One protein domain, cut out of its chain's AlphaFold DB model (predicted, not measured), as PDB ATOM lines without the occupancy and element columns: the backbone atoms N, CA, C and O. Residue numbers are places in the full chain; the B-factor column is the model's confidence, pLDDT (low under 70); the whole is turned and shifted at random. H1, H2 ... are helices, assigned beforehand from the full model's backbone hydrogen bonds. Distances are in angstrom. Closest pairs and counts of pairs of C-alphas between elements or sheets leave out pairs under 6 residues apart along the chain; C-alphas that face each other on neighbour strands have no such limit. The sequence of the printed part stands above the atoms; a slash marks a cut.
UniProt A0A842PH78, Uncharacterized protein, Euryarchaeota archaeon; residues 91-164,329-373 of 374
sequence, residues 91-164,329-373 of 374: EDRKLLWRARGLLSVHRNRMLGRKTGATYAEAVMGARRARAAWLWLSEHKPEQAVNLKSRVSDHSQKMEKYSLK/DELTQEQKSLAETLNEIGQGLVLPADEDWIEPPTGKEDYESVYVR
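What this domain is: This is residues 91 to 164 and 329 to 373 of the 374 residues of an uncharacterized protein of Euryarchaeota archaeon (UniProt A0A842PH78). Two long helices, H2 and H3, make a V with its point at their tight link; H1 passes between the arms of the V, and H4 crosses H1 over one side of it. The little helix H5 packs on H2, after a long loop, residues 348 to 365. The printed part has 119 residues, with five named helices in the order H1 to H5 and no named strand: all helix. It is compact, with a radius of gyration of the C-alphas of 14.4 A, spanning 44 by 34 by 23 A.

Where its parts are: H1, residues 91 to 110, is 28.7 A long and begins at C-alpha 91 (-5.045, 25.768, -30.127). H2, residues 119 to 139, measures 30.1 A; H3, residues 141 to 160, 28.5 A; H4, residues 329 to 347, 26.3 A. H5, residues 366 to 369, is 5.6 A long and ends at C-alpha 369 (-15.976, 31.679, -8.683).

How they stand to each other: H1 touches H2 at a steep tilt of 66 degrees, opposite ways; the closest C-alphas, Arg 100 and Ala 126, are 5.9 A apart. H1 touches H4 about perpendicular, at 88 degrees, closest at C-alphas Leu 103 and Ala 339, 5.2 A. H2 and H3 form a helical hairpin at 43 degrees. H2 touches H5, closest at C-alphas Ala 131 and Tyr 367, 4.3 A. H1 and H5 are apart. In H1, H2, H3 and H4 every O i to N i+4 pair is within hydrogen-bond range; H5 is too short for such a pair.

The domain as a whole: The farthest C-alphas, Asp 329 and Thr 362, are 46.6 A apart. Residues 165 to 328 are not printed; C-alphas 164 and 329 are 15.1 A apart across the cut. The link H4 to H5 is long. No printed residue is under 70 in pLDDT.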
ATOM      1  N   GLU A  91      -4.603  24.602 -29.360       81.81
ATOM      2  CA  GLU A  91      -5.045  25.768 -30.127       81.81
ATOM      3  C   GLU A  91      -5.732  26.792 -29.224       81.81
ATOM      4  O   GLU A  91      -5.378  27.971 -29.264       81.81
ATOM      5  N   ASP A  92      -6.616  26.341 -28.334       85.56
ATOM      6  CA  ASP A  92      -7.282  27.210 -27.363       85.56
ATOM      7  C   ASP A  92      -6.279  27.835 -26.398       85.56
ATOM      8  O   ASP A  92      -6.335  29.037 -26.127       85.56
ATOM      9  N   ARG A  93      -5.275  27.068 -25.960       84.94
ATOM     10  CA  ARG A  93      -4.160  27.616 -25.180       84.94
ATOM     11  C   ARG A  93      -3.414  28.700 -25.954       84.94
ATOM     12  O   ARG A  93      -3.134  29.762 -25.397       84.94
ATOM     13  N   LYS A  94      -3.096  28.484 -27.233       85.69
ATOM     14  CA  LYS A  94      -2.426  29.500 -28.063       85.69
ATOM     15  C   LYS A  94      -3.282  30.767 -28.169       85.69
ATOM     16  O   LYS A  94      -2.757  31.865 -27.971       85.69
ATOM     17  N   LEU A  95      -4.581  30.625 -28.428       89.25
ATOM     18  CA  LEU A  95      -5.523  31.743 -28.538       89.25
ATOM     19  C   LEU A  95      -5.691  32.500 -27.216       89.25
ATOM     20  O   LEU A  95      -5.668  33.729 -27.224       89.25
ATOM     21  N   LEU A  96      -5.743  31.805 -26.079       91.19
ATOM     22  CA  LEU A  96      -5.760  32.417 -24.748       91.19
ATOM     23  C   LEU A  96      -4.551  33.343 -24.545       91.19
ATOM     24  O   LEU A  96      -4.688  34.502 -24.140       91.19
ATOM     25  N   TRP A  97      -3.346  32.857 -24.867       89.44
ATOM     26  CA  TRP A  97      -2.118  33.643 -24.730       89.44
ATOM     27  C   TRP A  97      -2.067  34.849 -25.679       89.44
ATOM     28  O   TRP A  97      -1.473  35.874 -25.307       89.44
ATOM     29  N   ARG A  98      -2.700  34.747 -26.856       90.50
ATOM     30  CA  ARG A  98      -2.900  35.852 -27.810       90.50
ATOM     31  C   ARG A  98      -3.889  36.883 -27.272       90.50
ATOM     32  O   ARG A  98      -3.524  38.052 -27.182       90.50
ATOM     33  N   ALA A  99      -5.072  36.463 -26.825       92.31
ATOM     34  CA  ALA A  99      -6.091  37.338 -26.238       92.31
ATOM     35  C   ALA A  99      -5.537  38.127 -25.040       92.31
ATOM     36  O   ALA A  99      -5.633  39.355 -24.987       92.31
ATOM     37  N   ARG A 100      -4.829  37.445 -24.131       93.00
ATOM     38  CA  ARG A 100      -4.092  38.091 -23.036       93.00
ATOM     39  C   ARG A 100      -3.050  39.092 -23.554       93.00
ATOM     40  O   ARG A 100      -2.869  40.156 -22.963       93.00
ATOM     41  N   GLY A 101      -2.330  38.757 -24.625       90.50
ATOM     42  CA  GLY A 101      -1.365  39.649 -25.272       90.50
ATOM     43  C   GLY A 101      -2.006  40.951 -25.755       90.50
ATOM     44  O   GLY A 101      -1.509  42.025 -25.411       90.50
ATOM     45  N   LEU A 102      -3.133  40.852 -26.466       91.88
ATOM     46  CA  LEU A 102      -3.920  41.994 -26.947       91.88
ATOM     47  C   LEU A 102      -4.349  42.895 -25.780       91.88
ATOM     48  O   LEU A 102      -4.056  44.094 -25.781       91.88
ATOM     49  N   LEU A 103      -4.950  42.299 -24.745       91.62
ATOM     50  CA  LEU A 103      -5.417  43.015 -23.557       91.62
ATOM     51  C   LEU A 103      -4.263  43.692 -22.803       91.62
ATOM     52  O   LEU A 103      -4.364  44.853 -22.411       91.62
ATOM     53  N   SER A 104      -3.144  42.986 -22.621       91.38
ATOM     54  CA  SER A 104      -1.966  43.513 -21.925       91.38
ATOM     55  C   SER A 104      -1.374  44.719 -22.651       91.38
ATOM     56  O   SER A 104      -1.064  45.727 -22.015       91.38
ATOM     57  N   VAL A 105      -1.238  44.644 -23.978       90.00
ATOM     58  CA  VAL A 105      -0.730  45.764 -24.778       90.00
ATOM     59  C   VAL A 105      -1.683  46.953 -24.688       90.00
ATOM     60  O   VAL A 105      -1.228  48.060 -24.405       90.00
ATOM     61  N   HIS A 106      -2.987  46.731 -24.860       90.44
ATOM     62  CA  HIS A 106      -3.996  47.786 -24.788       90.44
ATOM     63  C   HIS A 106      -4.015  48.481 -23.416       90.44
ATOM     64  O   HIS A 106      -3.855  49.699 -23.340       90.44
ATOM     65  N   ARG A 107      -4.085  47.717 -22.316       88.62
ATOM     66  CA  ARG A 107      -4.083  48.269 -20.949       88.62
ATOM     67  C   ARG A 107      -2.799  49.022 -20.619       88.62
ATOM     68  O   ARG A 107      -2.861  50.103 -20.042       88.62
ATOM     69  N   ASN A 108      -1.638  48.503 -21.018       89.50
ATOM     70  CA  ASN A 108      -0.370  49.200 -20.792       89.50
ATOM     71  C   ASN A 108      -0.335  50.563 -21.496       89.50
ATOM     72  O   ASN A 108       0.226  51.510 -20.951       89.50
ATOM     73  N   ARG A 109      -0.948  50.688 -22.681       85.44
ATOM     74  CA  ARG A 109      -1.065  51.975 -23.383       85.44
ATOM     75  C   ARG A 109      -2.050  52.913 -22.701       85.44
ATOM     76  O   ARG A 109      -1.685  54.059 -22.471       85.44
ATOM     77  N   MET A 110      -3.231  52.415 -22.333       85.50
ATOM     78  CA  MET A 110      -4.245  53.190 -21.606       85.50
ATOM     79  C   MET A 110      -3.699  53.774 -20.297       85.50
ATOM     80  O   MET A 110      -3.950  54.931 -19.985       85.50
ATOM     81  N   LEU A 111      -2.888  53.004 -19.568       86.88
ATOM     82  CA  LEU A 111      -2.270  53.426 -18.305       86.88
ATOM     83  C   LEU A 111      -0.958  54.212 -18.485       86.88
ATOM     84  O   LEU A 111      -0.296  54.536 -17.503       86.88
ATOM     85  N   GLY A 112      -0.515  54.466 -19.722       84.44
ATOM     86  CA  GLY A 112       0.762  55.138 -19.994       84.44
ATOM     87  C   GLY A 112       2.002  54.364 -19.516       84.44
ATOM     88  O   GLY A 112       3.089  54.938 -19.386       84.44
ATOM     89  N   ARG A 113       1.876  53.056 -19.258       84.56
ATOM     90  CA  ARG A 113       2.963  52.216 -18.748       84.56
ATOM     91  C   ARG A 113       4.034  52.043 -19.826       84.56
ATOM     92  O   ARG A 113       3.784  51.551 -20.927       84.56
ATOM     93  N   LYS A 114       5.265  52.442 -19.496       75.88
ATOM     94  CA  LYS A 114       6.429  52.341 -20.398       75.88
ATOM     95  C   LYS A 114       7.091  50.962 -20.370       75.88
ATOM     96  O   LYS A 114       7.776  50.597 -21.322       75.88
ATOM     97  N   THR A 115       6.907  50.211 -19.288       78.12
ATOM     98  CA  THR A 115       7.467  48.869 -19.108       78.12
ATOM     99  C   THR A 115       6.458  47.800 -19.515       78.12
ATOM    100  O   THR A 115       5.261  47.932 -19.271       78.12
ATOM    101  N   GLY A 116       6.942  46.727 -20.141       76.75
ATOM    102  CA  GLY A 116       6.110  45.554 -20.400       76.75
ATOM    103  C   GLY A 116       5.679  44.869 -19.101       76.75
ATOM    104  O   GLY A 116       6.297  45.059 -18.051       76.75
ATOM    105  N   ALA A 117       4.633  44.047 -19.191       84.94
ATOM    106  CA  ALA A 117       4.236  43.179 -18.091       84.94
ATOM    107  C   ALA A 117       5.375  42.200 -17.749       84.94
ATOM    108  O   ALA A 117       6.008  41.612 -18.635       84.94
ATOM    109  N   THR A 118       5.633  42.029 -16.458       90.19
ATOM    110  CA  THR A 118       6.481  40.968 -15.918       90.19
ATOM    111  C   THR A 118       5.898  39.601 -16.270       90.19
ATOM    112  O   THR A 118       4.736  39.465 -16.654       90.19
ATOM    113  N   TYR A 119       6.711  38.550 -16.151       90.38
ATOM    114  CA  TYR A 119       6.222  37.205 -16.445       90.38
ATOM    115  C   TYR A 119       5.153  36.744 -15.439       90.38
ATOM    116  O   TYR A 119       4.184  36.116 -15.848       90.38
ATOM    117  N   ALA A 120       5.259  37.155 -14.170       91.31
ATOM    118  CA  ALA A 120       4.220  36.939 -13.163       91.31
ATOM    119  C   ALA A 120       2.890  37.609 -13.547       91.31
ATOM    120  O   ALA A 120       1.855  36.948 -13.578       91.31
ATOM    121  N   GLU A 121       2.920  38.886 -13.948       92.00
ATOM    122  CA  GLU A 121       1.732  39.591 -14.454       92.00
ATOM    123  C   GLU A 121       1.160  38.923 -15.715       92.00
ATOM    124  O   GLU A 121      -0.053  38.897 -15.909       92.00
ATOM    125  N   ALA A 122       2.011  38.354 -16.576       91.44
ATOM    126  CA  ALA A 122       1.559  37.628 -17.758       91.44
ATOM    127  C   ALA A 122       0.850  36.309 -17.399       91.44
ATOM    128  O   ALA A 122      -0.200  36.028 -17.970       91.44
ATOM    129  N   VAL A 123       1.376  35.530 -16.449       91.88
ATOM    130  CA  VAL A 123       0.734  34.290 -15.978       91.88
ATOM    131  C   VAL A 123      -0.581  34.597 -15.256       91.88
ATOM    132  O   VAL A 123      -1.585  33.941 -15.520       91.88
ATOM    133  N   MET A 124      -0.626  35.642 -14.425       92.62
ATOM    134  CA  MET A 124      -1.876  36.093 -13.799       92.62
ATOM    135  C   MET A 124      -2.886  36.600 -14.830       92.62
ATOM    136  O   MET A 124      -4.064  36.258 -14.767       92.62
ATOM    137  N   GLY A 125      -2.437  37.351 -15.838       92.94
ATOM    138  CA  GLY A 125      -3.291  37.776 -16.945       92.94
ATOM    139  C   GLY A 125      -3.857  36.601 -17.747       92.94
ATOM    140  O   GLY A 125      -5.004  36.669 -18.180       92.94
ATOM    141  N   ALA A 126      -3.084  35.526 -17.939       92.44
ATOM    142  CA  ALA A 126      -3.560  34.301 -18.587       92.44
ATOM    143  C   ALA A 126      -4.624  33.595 -17.734       92.44
ATOM    144  O   ALA A 126      -5.669  33.233 -18.269       92.44
ATOM    145  N   ARG A 127      -4.405  33.484 -16.413       93.06
ATOM    146  CA  ARG A 127      -5.390  32.949 -15.455       93.06
ATOM    147  C   ARG A 127      -6.718  33.704 -15.536       93.06
ATOM    148  O   ARG A 127      -7.763  33.095 -15.725       93.06
ATOM    149  N   ARG A 128      -6.665  35.041 -15.487       93.81
ATOM    150  CA  ARG A 128      -7.846  35.916 -15.607       93.81
ATOM    151  C   ARG A 128      -8.572  35.745 -16.934       93.81
ATOM    152  O   ARG A 128      -9.790  35.632 -16.952       93.81
ATOM    153  N   ALA A 129      -7.825  35.724 -18.037       93.62
ATOM    154  CA  ALA A 129      -8.400  35.528 -19.362       93.62
ATOM    155  C   ALA A 129      -9.061  34.146 -19.491       93.62
ATOM    156  O   ALA A 129     -10.115  34.050 -20.106       93.62
ATOM    157  N   ARG A 130      -8.483  33.101 -18.880       93.50
ATOM    158  CA  ARG A 130      -9.047  31.744 -18.875       93.50
ATOM    159  C   ARG A 130     -10.350  31.702 -18.086       93.50
ATOM    160  O   ARG A 130     -11.339  31.208 -18.611       93.50
ATOM    161  N   ALA A 131     -10.356  32.258 -16.874       93.94
ATOM    162  CA  ALA A 131     -11.545  32.315 -16.028       93.94
ATOM    163  C   ALA A 131     -12.696  33.060 -16.725       93.94
ATOM    164  O   ALA A 131     -13.794  32.524 -16.842       93.94
ATOM    165  N   ALA A 132     -12.421  34.245 -17.284       94.38
ATOM    166  CA  ALA A 132     -13.408  35.017 -18.038       94.38
ATOM    167  C   ALA A 132     -13.915  34.272 -19.283       94.38
ATOM    168  O   ALA A 132     -15.104  34.306 -19.583       94.38
ATOM    169  N   TRP A 133     -13.020  33.600 -20.012       92.31
ATOM    170  CA  TRP A 133     -13.361  32.849 -21.219       92.31
ATOM    171  C   TRP A 133     -14.275  31.654 -20.932       92.31
ATOM    172  O   TRP A 133     -15.276  31.478 -21.625       92.31
ATOM    173  N   LEU A 134     -13.947  30.848 -19.919       92.62
ATOM    174  CA  LEU A 134     -14.754  29.691 -19.527       92.62
ATOM    175  C   LEU A 134     -16.119  30.142 -19.001       92.62
ATOM    176  O   LEU A 134     -17.140  29.653 -19.478       92.62
ATOM    177  N   TRP A 135     -16.149  31.170 -18.146       94.75
ATOM    178  CA  TRP A 135     -17.402  31.755 -17.663       94.75
ATOM    179  C   TRP A 135     -18.281  32.253 -18.821       94.75
ATOM    180  O   TRP A 135     -19.472  31.946 -18.885       94.75
ATOM    181  N   LEU A 136     -17.688  32.973 -19.782       94.00
ATOM    182  CA  LEU A 136     -18.389  33.459 -20.972       94.00
ATOM    183  C   LEU A 136     -18.903  32.308 -21.844       94.00
ATOM    184  O   LEU A 136     -19.984  32.422 -22.415       94.00
ATOM    185  N   SER A 137     -18.150  31.213 -21.944       92.31
ATOM    186  CA  SER A 137     -18.529  30.047 -22.749       92.31
ATOM    187  C   SER A 137     -19.765  29.340 -22.195       92.31
ATOM    188  O   SER A 137     -20.592  28.891 -22.983       92.31
ATOM    189  N   GLU A 138     -19.930  29.300 -20.872       93.50
ATOM    190  CA  GLU A 138     -21.121  28.724 -20.237       93.50
ATOM    191  C   GLU A 138     -22.330  29.666 -20.273       93.50
ATOM    192  O   GLU A 138     -23.441  29.247 -20.590       93.50
ATOM    193  N   HIS A 139     -22.129  30.953 -19.975       94.44
ATOM    194  CA  HIS A 139     -23.238  31.893 -19.774       94.44
ATOM    195  C   HIS A 139     -23.683  32.599 -21.062       94.44
ATOM    196  O   HIS A 139     -24.837  33.011 -21.183       94.44
ATOM    197  N   LYS A 140     -22.767  32.796 -22.019       94.38
ATOM    198  CA  LYS A 140     -22.999  33.517 -23.284       94.38
ATOM    199  C   LYS A 140     -22.280  32.815 -24.449       94.38
ATOM    200  O   LYS A 140     -21.378  33.404 -25.062       94.38
ATOM    201  N   PRO A 141     -22.680  31.578 -24.799       94.19
ATOM    202  CA  PRO A 141     -21.948  30.732 -25.743       94.19
ATOM    203  C   PRO A 141     -21.798  31.364 -27.133       94.19
ATOM    204  O   PRO A 141     -20.726  31.291 -27.729       94.19
ATOM    205  N   GLU A 142     -22.826  32.053 -27.639       94.50
ATOM    206  CA  GLU A 142     -22.752  32.736 -28.939       94.50
ATOM    207  C   GLU A 142     -21.689  33.845 -28.954       94.50
ATOM    208  O   GLU A 142     -20.908  33.961 -29.903       94.50
ATOM    209  N   GLN A 143     -21.611  34.631 -27.874       93.31
ATOM    210  CA  GLN A 143     -20.613  35.688 -27.729       93.31
ATOM    211  C   GLN A 143     -19.203  35.099 -27.614       93.31
ATOM    212  O   GLN A 143     -18.271  35.623 -28.228       93.31
ATOM    213  N   ALA A 144     -19.048  33.998 -26.871       92.00
ATOM    214  CA  ALA A 144     -17.784  33.282 -26.770       92.00
ATOM    215  C   ALA A 144     -17.322  32.798 -28.154       92.00
ATOM    216  O   ALA A 144     -16.235  33.169 -28.603       92.00
ATOM    217  N   VAL A 145     -18.160  32.055 -28.884       92.81
ATOM    218  CA  VAL A 145     -17.830  31.533 -30.223       92.81
ATOM    219  C   VAL A 145     -17.443  32.660 -31.185       92.81
ATOM    220  O   VAL A 145     -16.417  32.558 -31.865       92.81
ATOM    221  N   ASN A 146     -18.201  33.761 -31.200       94.19
ATOM    222  CA  ASN A 146     -17.880  34.924 -32.025       94.19
ATOM    223  C   ASN A 146     -16.504  35.516 -31.675       94.19
ATOM    224  O   ASN A 146     -15.680  35.745 -32.563       94.19
ATOM    225  N   LEU A 147     -16.229  35.715 -30.385       93.38
ATOM    226  CA  LEU A 147     -14.970  36.279 -29.912       93.38
ATOM    227  C   LEU A 147     -13.777  35.373 -30.244       93.38
ATOM    228  O   LEU A 147     -12.758  35.866 -30.729       93.38
ATOM    229  N   LYS A 148     -13.906  34.052 -30.059       92.56
ATOM    230  CA  LYS A 148     -12.869  33.080 -30.446       92.56
ATOM    231  C   LYS A 148     -12.589  33.117 -31.939       92.56
ATOM    232  O   LYS A 148     -11.417  33.147 -32.314       92.56
ATOM    233  N   SER A 149     -13.627  33.168 -32.778       94.62
ATOM    234  CA  SER A 149     -13.451  33.290 -34.231       94.62
ATOM    235  C   SER A 149     -12.678  34.559 -34.578       94.62
ATOM    236  O   SER A 149     -11.636  34.480 -35.220       94.62
ATOM    237  N   ARG A 150     -13.107  35.721 -34.070       95.44
ATOM    238  CA  ARG A 150     -12.453  37.002 -34.374       95.44
ATOM    239  C   ARG A 150     -11.001  37.058 -33.893       95.44
ATOM    240  O   ARG A 150     -10.133  37.533 -34.622       95.44
ATOM    241  N   VAL A 151     -10.709  36.553 -32.689       94.06
ATOM    242  CA  VAL A 151      -9.330  36.475 -32.171       94.06
ATOM    243  C   VAL A 151      -8.481  35.522 -33.015       94.06
ATOM    244  O   VAL A 151      -7.323  35.835 -33.301       94.06
ATOM    245  N   SER A 152      -9.040  34.387 -33.445       94.25
ATOM    246  CA  SER A 152      -8.364  33.433 -34.330       94.25
ATOM    247  C   SER A 152      -8.046  34.054 -35.690       94.25
ATOM    248  O   SER A 152      -6.884  34.063 -36.100       94.25
ATOM    249  N   ASP A 153      -9.033  34.671 -36.340       94.88
ATOM    250  CA  ASP A 153      -8.882  35.316 -37.647       94.88
ATOM    251  C   ASP A 153      -7.863  36.458 -37.587       94.88
ATOM    252  O   ASP A 153      -6.966  36.565 -38.431       94.88
ATOM    253  N   HIS A 154      -7.937  37.288 -36.542       94.44
ATOM    254  CA  HIS A 154      -6.952  38.333 -36.297       94.44
ATOM    255  C   HIS A 154      -5.547  37.747 -36.081       94.44
ATOM    256  O   HIS A 154      -4.579  38.230 -36.674       94.44
ATOM    257  N   SER A 155      -5.418  36.672 -35.296       92.50
ATOM    258  CA  SER A 155      -4.138  35.986 -35.077       92.50
ATOM    259  C   SER A 155      -3.563  35.425 -36.380       92.50
ATOM    260  O   SER A 155      -2.363  35.569 -36.622       92.50
ATOM    261  N   GLN A 156      -4.385  34.825 -37.244       93.00
ATOM    262  CA  GLN A 156      -3.951  34.314 -38.548       93.00
ATOM    263  C   GLN A 156      -3.475  35.446 -39.467       93.00
ATOM    264  O   GLN A 156      -2.409  35.339 -40.083       93.00
ATOM    265  N   LYS A 157      -4.208  36.571 -39.516       92.94
ATOM    266  CA  LYS A 157      -3.783  37.771 -40.257       92.94
ATOM    267  C   LYS A 157      -2.445  38.304 -39.731       92.94
ATOM    268  O   LYS A 157      -1.549  38.589 -40.523       92.94
ATOM    269  N   MET A 158      -2.267  38.391 -38.414       91.06
ATOM    270  CA  MET A 158      -1.011  38.837 -37.798       91.06
ATOM    271  C   MET A 158       0.158  37.891 -38.108       91.06
ATOM    272  O   MET A 158       1.252  38.351 -38.445       91.06
ATOM    273  N   GLU A 159      -0.067  36.574 -38.067       89.88
ATOM    274  CA  GLU A 159       0.945  35.559 -38.389       89.88
ATOM    275  C   GLU A 159       1.382  35.613 -39.858       89.88
ATOM    276  O   GLU A 159       2.586  35.560 -40.126       89.88
ATOM    277  N   LYS A 160       0.450  35.846 -40.794       90.44
ATOM    278  CA  LYS A 160       0.749  36.045 -42.224       90.44
ATOM    279  C   LYS A 160       1.797  37.139 -42.457       90.44
ATOM    280  O   LYS A 160       2.668  36.987 -43.310       90.44
ATOM    281  N   TYR A 161       1.752  38.219 -41.676       87.56
ATOM    282  CA  TYR A 161       2.709  39.332 -41.752       87.56
ATOM    283  C   TYR A 161       3.847  39.239 -40.715       87.56
ATOM    284  O   TYR A 161       4.699  40.136 -40.619       87.56
ATOM    285  N   SER A 162       3.892  38.144 -39.945       86.38
ATOM    286  CA  SER A 162       4.824  37.919 -38.830       86.38
ATOM    287  C   SER A 162       4.827  39.065 -37.809       86.38
ATOM    288  O   SER A 162       5.881  39.435 -37.282       86.38
ATOM    289  N   LEU A 163       3.666  39.681 -37.583       86.19
ATOM    290  CA  LEU A 163       3.498  40.819 -36.687       86.19
ATOM    291  C   LEU A 163       3.281  40.358 -35.246       86.19
ATOM    292  O   LEU A 163       2.680  39.315 -34.984       86.19
ATOM    293  N   LYS A 164       3.766  41.164 -34.303       86.00
ATOM    294  CA  LYS A 164       3.442  41.033 -32.875       86.00
ATOM    295  C   LYS A 164       2.412  42.083 -32.473       86.00
ATOM    296  O   LYS A 164       2.385  43.170 -33.039       86.00
ATOM    297  N   ASP A 329      -4.284  49.983 -41.010       89.38
ATOM    298  CA  ASP A 329      -5.461  50.620 -40.426       89.38
ATOM    299  C   ASP A 329      -6.529  49.573 -40.080       89.38
ATOM    300  O   ASP A 329      -7.013  49.563 -38.950       89.38
ATOM    301  N   GLU A 330      -6.779  48.607 -40.973       91.31
ATOM    302  CA  GLU A 330      -7.678  47.468 -40.719       91.31
ATOM    303  C   GLU A 330      -7.208  46.642 -39.511       91.31
ATOM    304  O   GLU A 330      -7.978  46.390 -38.585       91.31
ATOM    305  N   LEU A 331      -5.926  46.254 -39.477       92.38
ATOM    306  CA  LEU A 331      -5.386  45.442 -38.379       92.38
ATOM    307  C   LEU A 331      -5.413  46.186 -37.045       92.38
ATOM    308  O   LEU A 331      -5.694  45.581 -36.012       92.38
ATOM    309  N   THR A 332      -5.111  47.484 -37.058       90.75
ATOM    310  CA  THR A 332      -5.093  48.305 -35.843       90.75
ATOM    311  C   THR A 332      -6.506  48.524 -35.317       90.75
ATOM    312  O   THR A 332      -6.719  48.421 -34.109       90.75
ATOM    313  N   GLN A 333      -7.470  48.785 -36.203       92.88
ATOM    314  CA  GLN A 333      -8.872  48.946 -35.834       92.88
ATOM    315  C   GLN A 333      -9.450  47.646 -35.265       92.88
ATOM    316  O   GLN A 333     -10.061  47.685 -34.198       92.88
ATOM    317  N   GLU A 334      -9.189  46.500 -35.902       94.19
ATOM    318  CA  GLU A 334      -9.642  45.200 -35.392       94.19
ATOM    319  C   GLU A 334      -8.986  44.865 -34.048       94.19
ATOM    320  O   GLU A 334      -9.672  44.488 -33.102       94.19
ATOM    321  N   GLN A 335      -7.668  45.070 -33.916       94.50
ATOM    322  CA  GLN A 335      -6.962  44.840 -32.653       94.50
ATOM    323  C   GLN A 335      -7.512  45.721 -31.527       94.50
ATOM    324  O   GLN A 335      -7.652  45.255 -30.395       94.50
ATOM    325  N   LYS A 336      -7.794  46.996 -31.816       93.12
ATOM    326  CA  LYS A 336      -8.370  47.925 -30.846       93.12
ATOM    327  C   LYS A 336      -9.774  47.474 -30.439       93.12
ATOM    328  O   LYS A 336     -10.003  47.321 -29.246       93.12
ATOM    329  N   SER A 337     -10.643  47.166 -31.404       95.31
ATOM    330  CA  SER A 337     -12.001  46.668 -31.148       95.31
ATOM    331  C   SER A 337     -11.998  45.388 -30.306       95.31
ATOM    332  O   SER A 337     -12.739  45.287 -29.327       95.31
ATOM    333  N   LEU A 338     -11.142  44.417 -30.642       95.62
ATOM    334  CA  LEU A 338     -10.993  43.177 -29.879       95.62
ATOM    335  C   LEU A 338     -10.501  43.435 -28.459       95.62
ATOM    336  O   LEU A 338     -11.019  42.852 -27.510       95.62
ATOM    337  N   ALA A 339      -9.500  44.301 -28.301       94.25
ATOM    338  CA  ALA A 339      -8.954  44.620 -26.993       94.25
ATOM    339  C   ALA A 339      -9.954  45.384 -26.113       94.25
ATOM    340  O   ALA A 339     -10.016  45.101 -24.920       94.25
ATOM    341  N   GLU A 340     -10.742  46.294 -26.689       94.56
ATOM    342  CA  GLU A 340     -11.839  46.994 -26.008       94.56
ATOM    343  C   GLU A 340     -12.914  45.998 -25.568       94.56
ATOM    344  O   GLU A 340     -13.211  45.931 -24.382       94.56
ATOM    345  N   THR A 341     -13.369  45.121 -26.470       94.62
ATOM    346  CA  THR A 341     -14.352  44.066 -26.149       94.62
ATOM    347  C   THR A 341     -13.858  43.161 -25.011       94.62
ATOM    348  O   THR A 341     -14.576  42.900 -24.049       94.62
ATOM    349  N   LEU A 342     -12.607  42.687 -25.090       94.25
ATOM    350  CA  LEU A 342     -11.992  41.858 -24.046       94.25
ATOM    351  C   LEU A 342     -11.861  42.610 -22.716       94.25
ATOM    352  O   LEU A 342     -12.021  42.016 -21.649       94.25
ATOM    353  N   ASN A 343     -11.538  43.902 -22.771       93.94
ATOM    354  CA  ASN A 343     -11.403  44.737 -21.588       93.94
ATOM    355  C   ASN A 343     -12.760  45.011 -20.929       93.94
ATOM    356  O   ASN A 343     -12.846  44.918 -19.711       93.94
ATOM    357  N   GLU A 344     -13.806  45.284 -21.707       93.50
ATOM    358  CA  GLU A 344     -15.182  45.476 -21.229       93.50
ATOM    359  C   GLU A 344     -15.716  44.217 -20.540       93.50
ATOM    360  O   GLU A 344     -16.183  44.291 -19.403       93.50
ATOM    361  N   ILE A 345     -15.558  43.044 -21.171       93.19
ATOM    362  CA  ILE A 345     -15.910  41.753 -20.555       93.19
ATOM    363  C   ILE A 345     -15.159  41.587 -19.230       93.19
ATOM    364  O   ILE A 345     -15.757  41.250 -18.214       93.19
ATOM    365  N   GLY A 346     -13.851  41.854 -19.225       92.06
ATOM    366  CA  GLY A 346     -13.033  41.717 -18.024       92.06
ATOM    367  C   GLY A 346     -13.342  42.733 -16.919       92.06
ATOM    368  O   GLY A 346     -13.070  42.442 -15.760       92.06
ATOM    369  N   GLN A 347     -13.870  43.915 -17.247       91.69
ATOM    370  CA  GLN A 347     -14.275  44.935 -16.270       91.69
ATOM    371  C   GLN A 347     -15.619  44.606 -15.619       91.69
ATOM    372  O   GLN A 347     -15.791  44.878 -14.430       91.69
ATOM    373  N   GLY A 348     -16.534  44.000 -16.381       92.81
ATOM    374  CA  GLY A 348     -17.842  43.556 -15.896       92.81
ATOM    375  C   GLY A 348     -17.805  42.291 -15.035       92.81
ATOM    376  O   GLY A 348     -18.847  41.871 -14.543       92.81
ATOM    377  N   LEU A 349     -16.637  41.675 -14.847       95.31
ATOM    378  CA  LEU A 349     -16.454  40.456 -14.062       95.31
ATOM    379  C   LEU A 349     -15.479  40.694 -12.909       95.31
ATOM    380  O   LEU A 349     -14.512  41.448 -13.042       95.31
ATOM    381  N   VAL A 350     -15.710  39.994 -11.804       96.19
ATOM    382  CA  VAL A 350     -14.724  39.832 -10.736       96.19
ATOM    383  C   VAL A 350     -13.838  38.643 -11.082       96.19
ATOM    384  O   VAL A 350     -14.311  37.520 -11.250       96.19
ATOM    385  N   LEU A 351     -12.546  38.910 -11.272       95.12
ATOM    386  CA  LEU A 351     -11.576  37.957 -11.813       95.12
ATOM    387  C   LEU A 351     -10.402  37.742 -10.848       95.12
ATOM    388  O   LEU A 351     -10.142  38.598 -10.002       95.12
ATOM    389  N   PRO A 352      -9.610  36.664 -11.026       93.25
ATOM    390  CA  PRO A 352      -8.449  36.387 -10.188       93.25
ATOM    391  C   PRO A 352      -7.553  37.607  -9.941       93.25
ATOM    392  O   PRO A 352      -7.112  38.267 -10.889       93.25
ATOM    393  N   ALA A 353      -7.241  37.851  -8.666       90.38
ATOM    394  CA  ALA A 353      -6.471  38.990  -8.149       90.38
ATOM    395  C   ALA A 353      -7.139  40.377  -8.221       90.38
ATOM    396  O   ALA A 353      -6.449  41.380  -8.039       90.38
ATOM    397  N   ASP A 354      -8.445  40.455  -8.474       93.50
ATOM    398  CA  ASP A 354      -9.212  41.640  -8.069       93.50
ATOM    399  C   ASP A 354      -9.347  41.699  -6.534       93.50
ATOM    400  O   ASP A 354      -9.186  40.686  -5.855       93.50
ATOM    401  N   GLU A 355      -9.607  42.882  -5.971       90.69
ATOM    402  CA  GLU A 355      -9.709  43.073  -4.509       90.69
ATOM    403  C   GLU A 355     -10.890  42.308  -3.895       90.69
ATOM    404  O   GLU A 355     -10.816  41.844  -2.762       90.69
ATOM    405  N   ASP A 356     -11.960  42.153  -4.671       91.94
ATOM    406  CA  ASP A 356     -13.189  41.430  -4.355       91.94
ATOM    407  C   ASP A 356     -13.130  39.936  -4.747       91.94
ATOM    408  O   ASP A 356     -14.102  39.197  -4.579       91.94
ATOM    409  N   TRP A 357     -11.990  39.449  -5.254       93.75
ATOM    410  CA  TRP A 357     -11.830  38.053  -5.667       93.75
ATOM    411  C   TRP A 357     -11.773  37.088  -4.477       93.75
ATOM    412  O   TRP A 357     -10.940  37.226  -3.580       93.75
ATOM    413  N   ILE A 358     -12.596  36.040  -4.533       91.81
ATOM    414  CA  ILE A 358     -12.564  34.916  -3.595       91.81
ATOM    415  C   ILE A 358     -12.023  33.702  -4.350       91.81
ATOM    416  O   ILE A 358     -12.565  33.314  -5.382       91.81
ATOM    417  N   GLU A 359     -10.930  33.119  -3.854       89.94
ATOM    418  CA  GLU A 359     -10.349  31.912  -4.453       89.94
ATOM    419  C   GLU A 359     -11.338  30.732  -4.375       89.94
ATOM    420  O   GLU A 359     -11.957  30.539  -3.323       89.94
ATOM    421  N   PRO A 360     -11.483  29.933  -5.452       90.69
ATOM    422  CA  PRO A 360     -12.358  28.771  -5.442       90.69
ATOM    423  C   PRO A 360     -11.923  27.767  -4.366       90.69
ATOM    424  O   PRO A 360     -10.717  27.579  -4.151       90.69
ATOM    425  N   PRO A 361     -12.880  27.086  -3.710       90.69
ATOM    426  CA  PRO A 361     -12.564  25.977  -2.825       90.69
ATOM    427  C   PRO A 361     -11.966  24.805  -3.614       90.69
ATOM    428  O   PRO A 361     -12.091  24.719  -4.837       90.69
ATOM    429  N   THR A 362     -11.340  23.873  -2.893       90.38
ATOM    430  CA  THR A 362     -10.736  22.672  -3.480       90.38
ATOM    431  C   THR A 362     -11.716  21.923  -4.377       90.38
ATOM    432  O   THR A 362     -12.851  21.666  -3.985       90.38
ATOM    433  N   GLY A 363     -11.248  21.564  -5.573       87.31
ATOM    434  CA  GLY A 363     -12.038  20.817  -6.551       87.31
ATOM    435  C   GLY A 363     -12.927  21.681  -7.449       87.31
ATOM    436  O   GLY A 363     -13.563  21.123  -8.337       87.31
ATOM    437  N   LYS A 364     -12.932  23.012  -7.276       90.62
ATOM    438  CA  LYS A 364     -13.622  23.952  -8.173       90.62
ATOM    439  C   LYS A 364     -12.659  24.730  -9.060       90.62
ATOM    440  O   LYS A 364     -11.553  25.092  -8.655       90.62
ATOM    441  N   GLU A 365     -13.102  25.019 -10.275       90.06
ATOM    442  CA  GLU A 365     -12.361  25.829 -11.234       90.06
ATOM    443  C   GLU A 365     -12.501  27.335 -10.973       90.06
ATOM    444  O   GLU A 365     -13.436  27.816 -10.333       90.06
ATOM    445  N   ASP A 366     -11.564  28.116 -11.524       91.75
ATOM    446  CA  ASP A 366     -11.583  29.578 -11.368       91.75
ATOM    447  C   ASP A 366     -12.877  30.192 -11.916       91.75
ATOM    448  O   ASP A 366     -13.423  31.118 -11.330       91.75
ATOM    449  N   TYR A 367     -13.393  29.694 -13.039       92.38
ATOM    450  CA  TYR A 367     -14.565  30.296 -13.674       92.38
ATOM    451  C   TYR A 367     -15.851  30.127 -12.847       92.38
ATOM    452  O   TYR A 367     -16.746  30.959 -12.959       92.38
ATOM    453  N   GLU A 368     -15.928  29.105 -11.988       92.44
ATOM    454  CA  GLU A 368     -17.071  28.874 -11.095       92.44
ATOM    455  C   GLU A 368     -17.150  29.913  -9.968       92.44
ATOM    456  O   GLU A 368     -18.204  30.101  -9.366       92.44
ATOM    457  N   SER A 369     -16.035  30.589  -9.669       92.25
ATOM    458  CA  SER A 369     -15.976  31.679  -8.683       92.25
ATOM    459  C   SER A 369     -16.055  33.066  -9.325       92.25
ATOM    460  O   SER A 369     -15.982  34.075  -8.628       92.25
ATOM    461  N   VAL A 370     -16.214  33.138 -10.651       93.50
ATOM    462  CA  VAL A 370     -16.420  34.400 -11.368       93.50
ATOM    463  C   VAL A 370     -17.868  34.847 -11.214       93.50
ATOM    464  O   VAL A 370     -18.806  34.099 -11.482       93.50
ATOM    465  N   TYR A 371     -18.051  36.113 -10.850       91.75
ATOM    466  CA  TYR A 371     -19.360  36.750 -10.785       91.75
ATOM    467  C   TYR A 371     -19.339  38.128 -11.448       91.75
ATOM    468  O   TYR A 371     -18.285  38.732 -11.664       91.75
ATOM    469  N   VAL A 372     -20.525  38.606 -11.827       91.56
ATOM    470  CA  VAL A 372     -20.697  39.901 -12.490       91.56
ATOM    471  C   VAL A 372     -20.517  41.012 -11.461       91.56
ATOM    472  O   VAL A 372     -21.147  40.986 -10.402       91.56
ATOM    473  N   ARG A 373     -19.654  41.984 -11.767       87.75
ATOM    474  CA  ARG A 373     -19.443  43.156 -10.916       87.75
ATOM    475  C   ARG A 373     -20.700  44.034 -10.979       87.75
ATOM    476  O   ARG A 373     -21.183  44.325 -12.073       87.75
TER     477      ARG A 373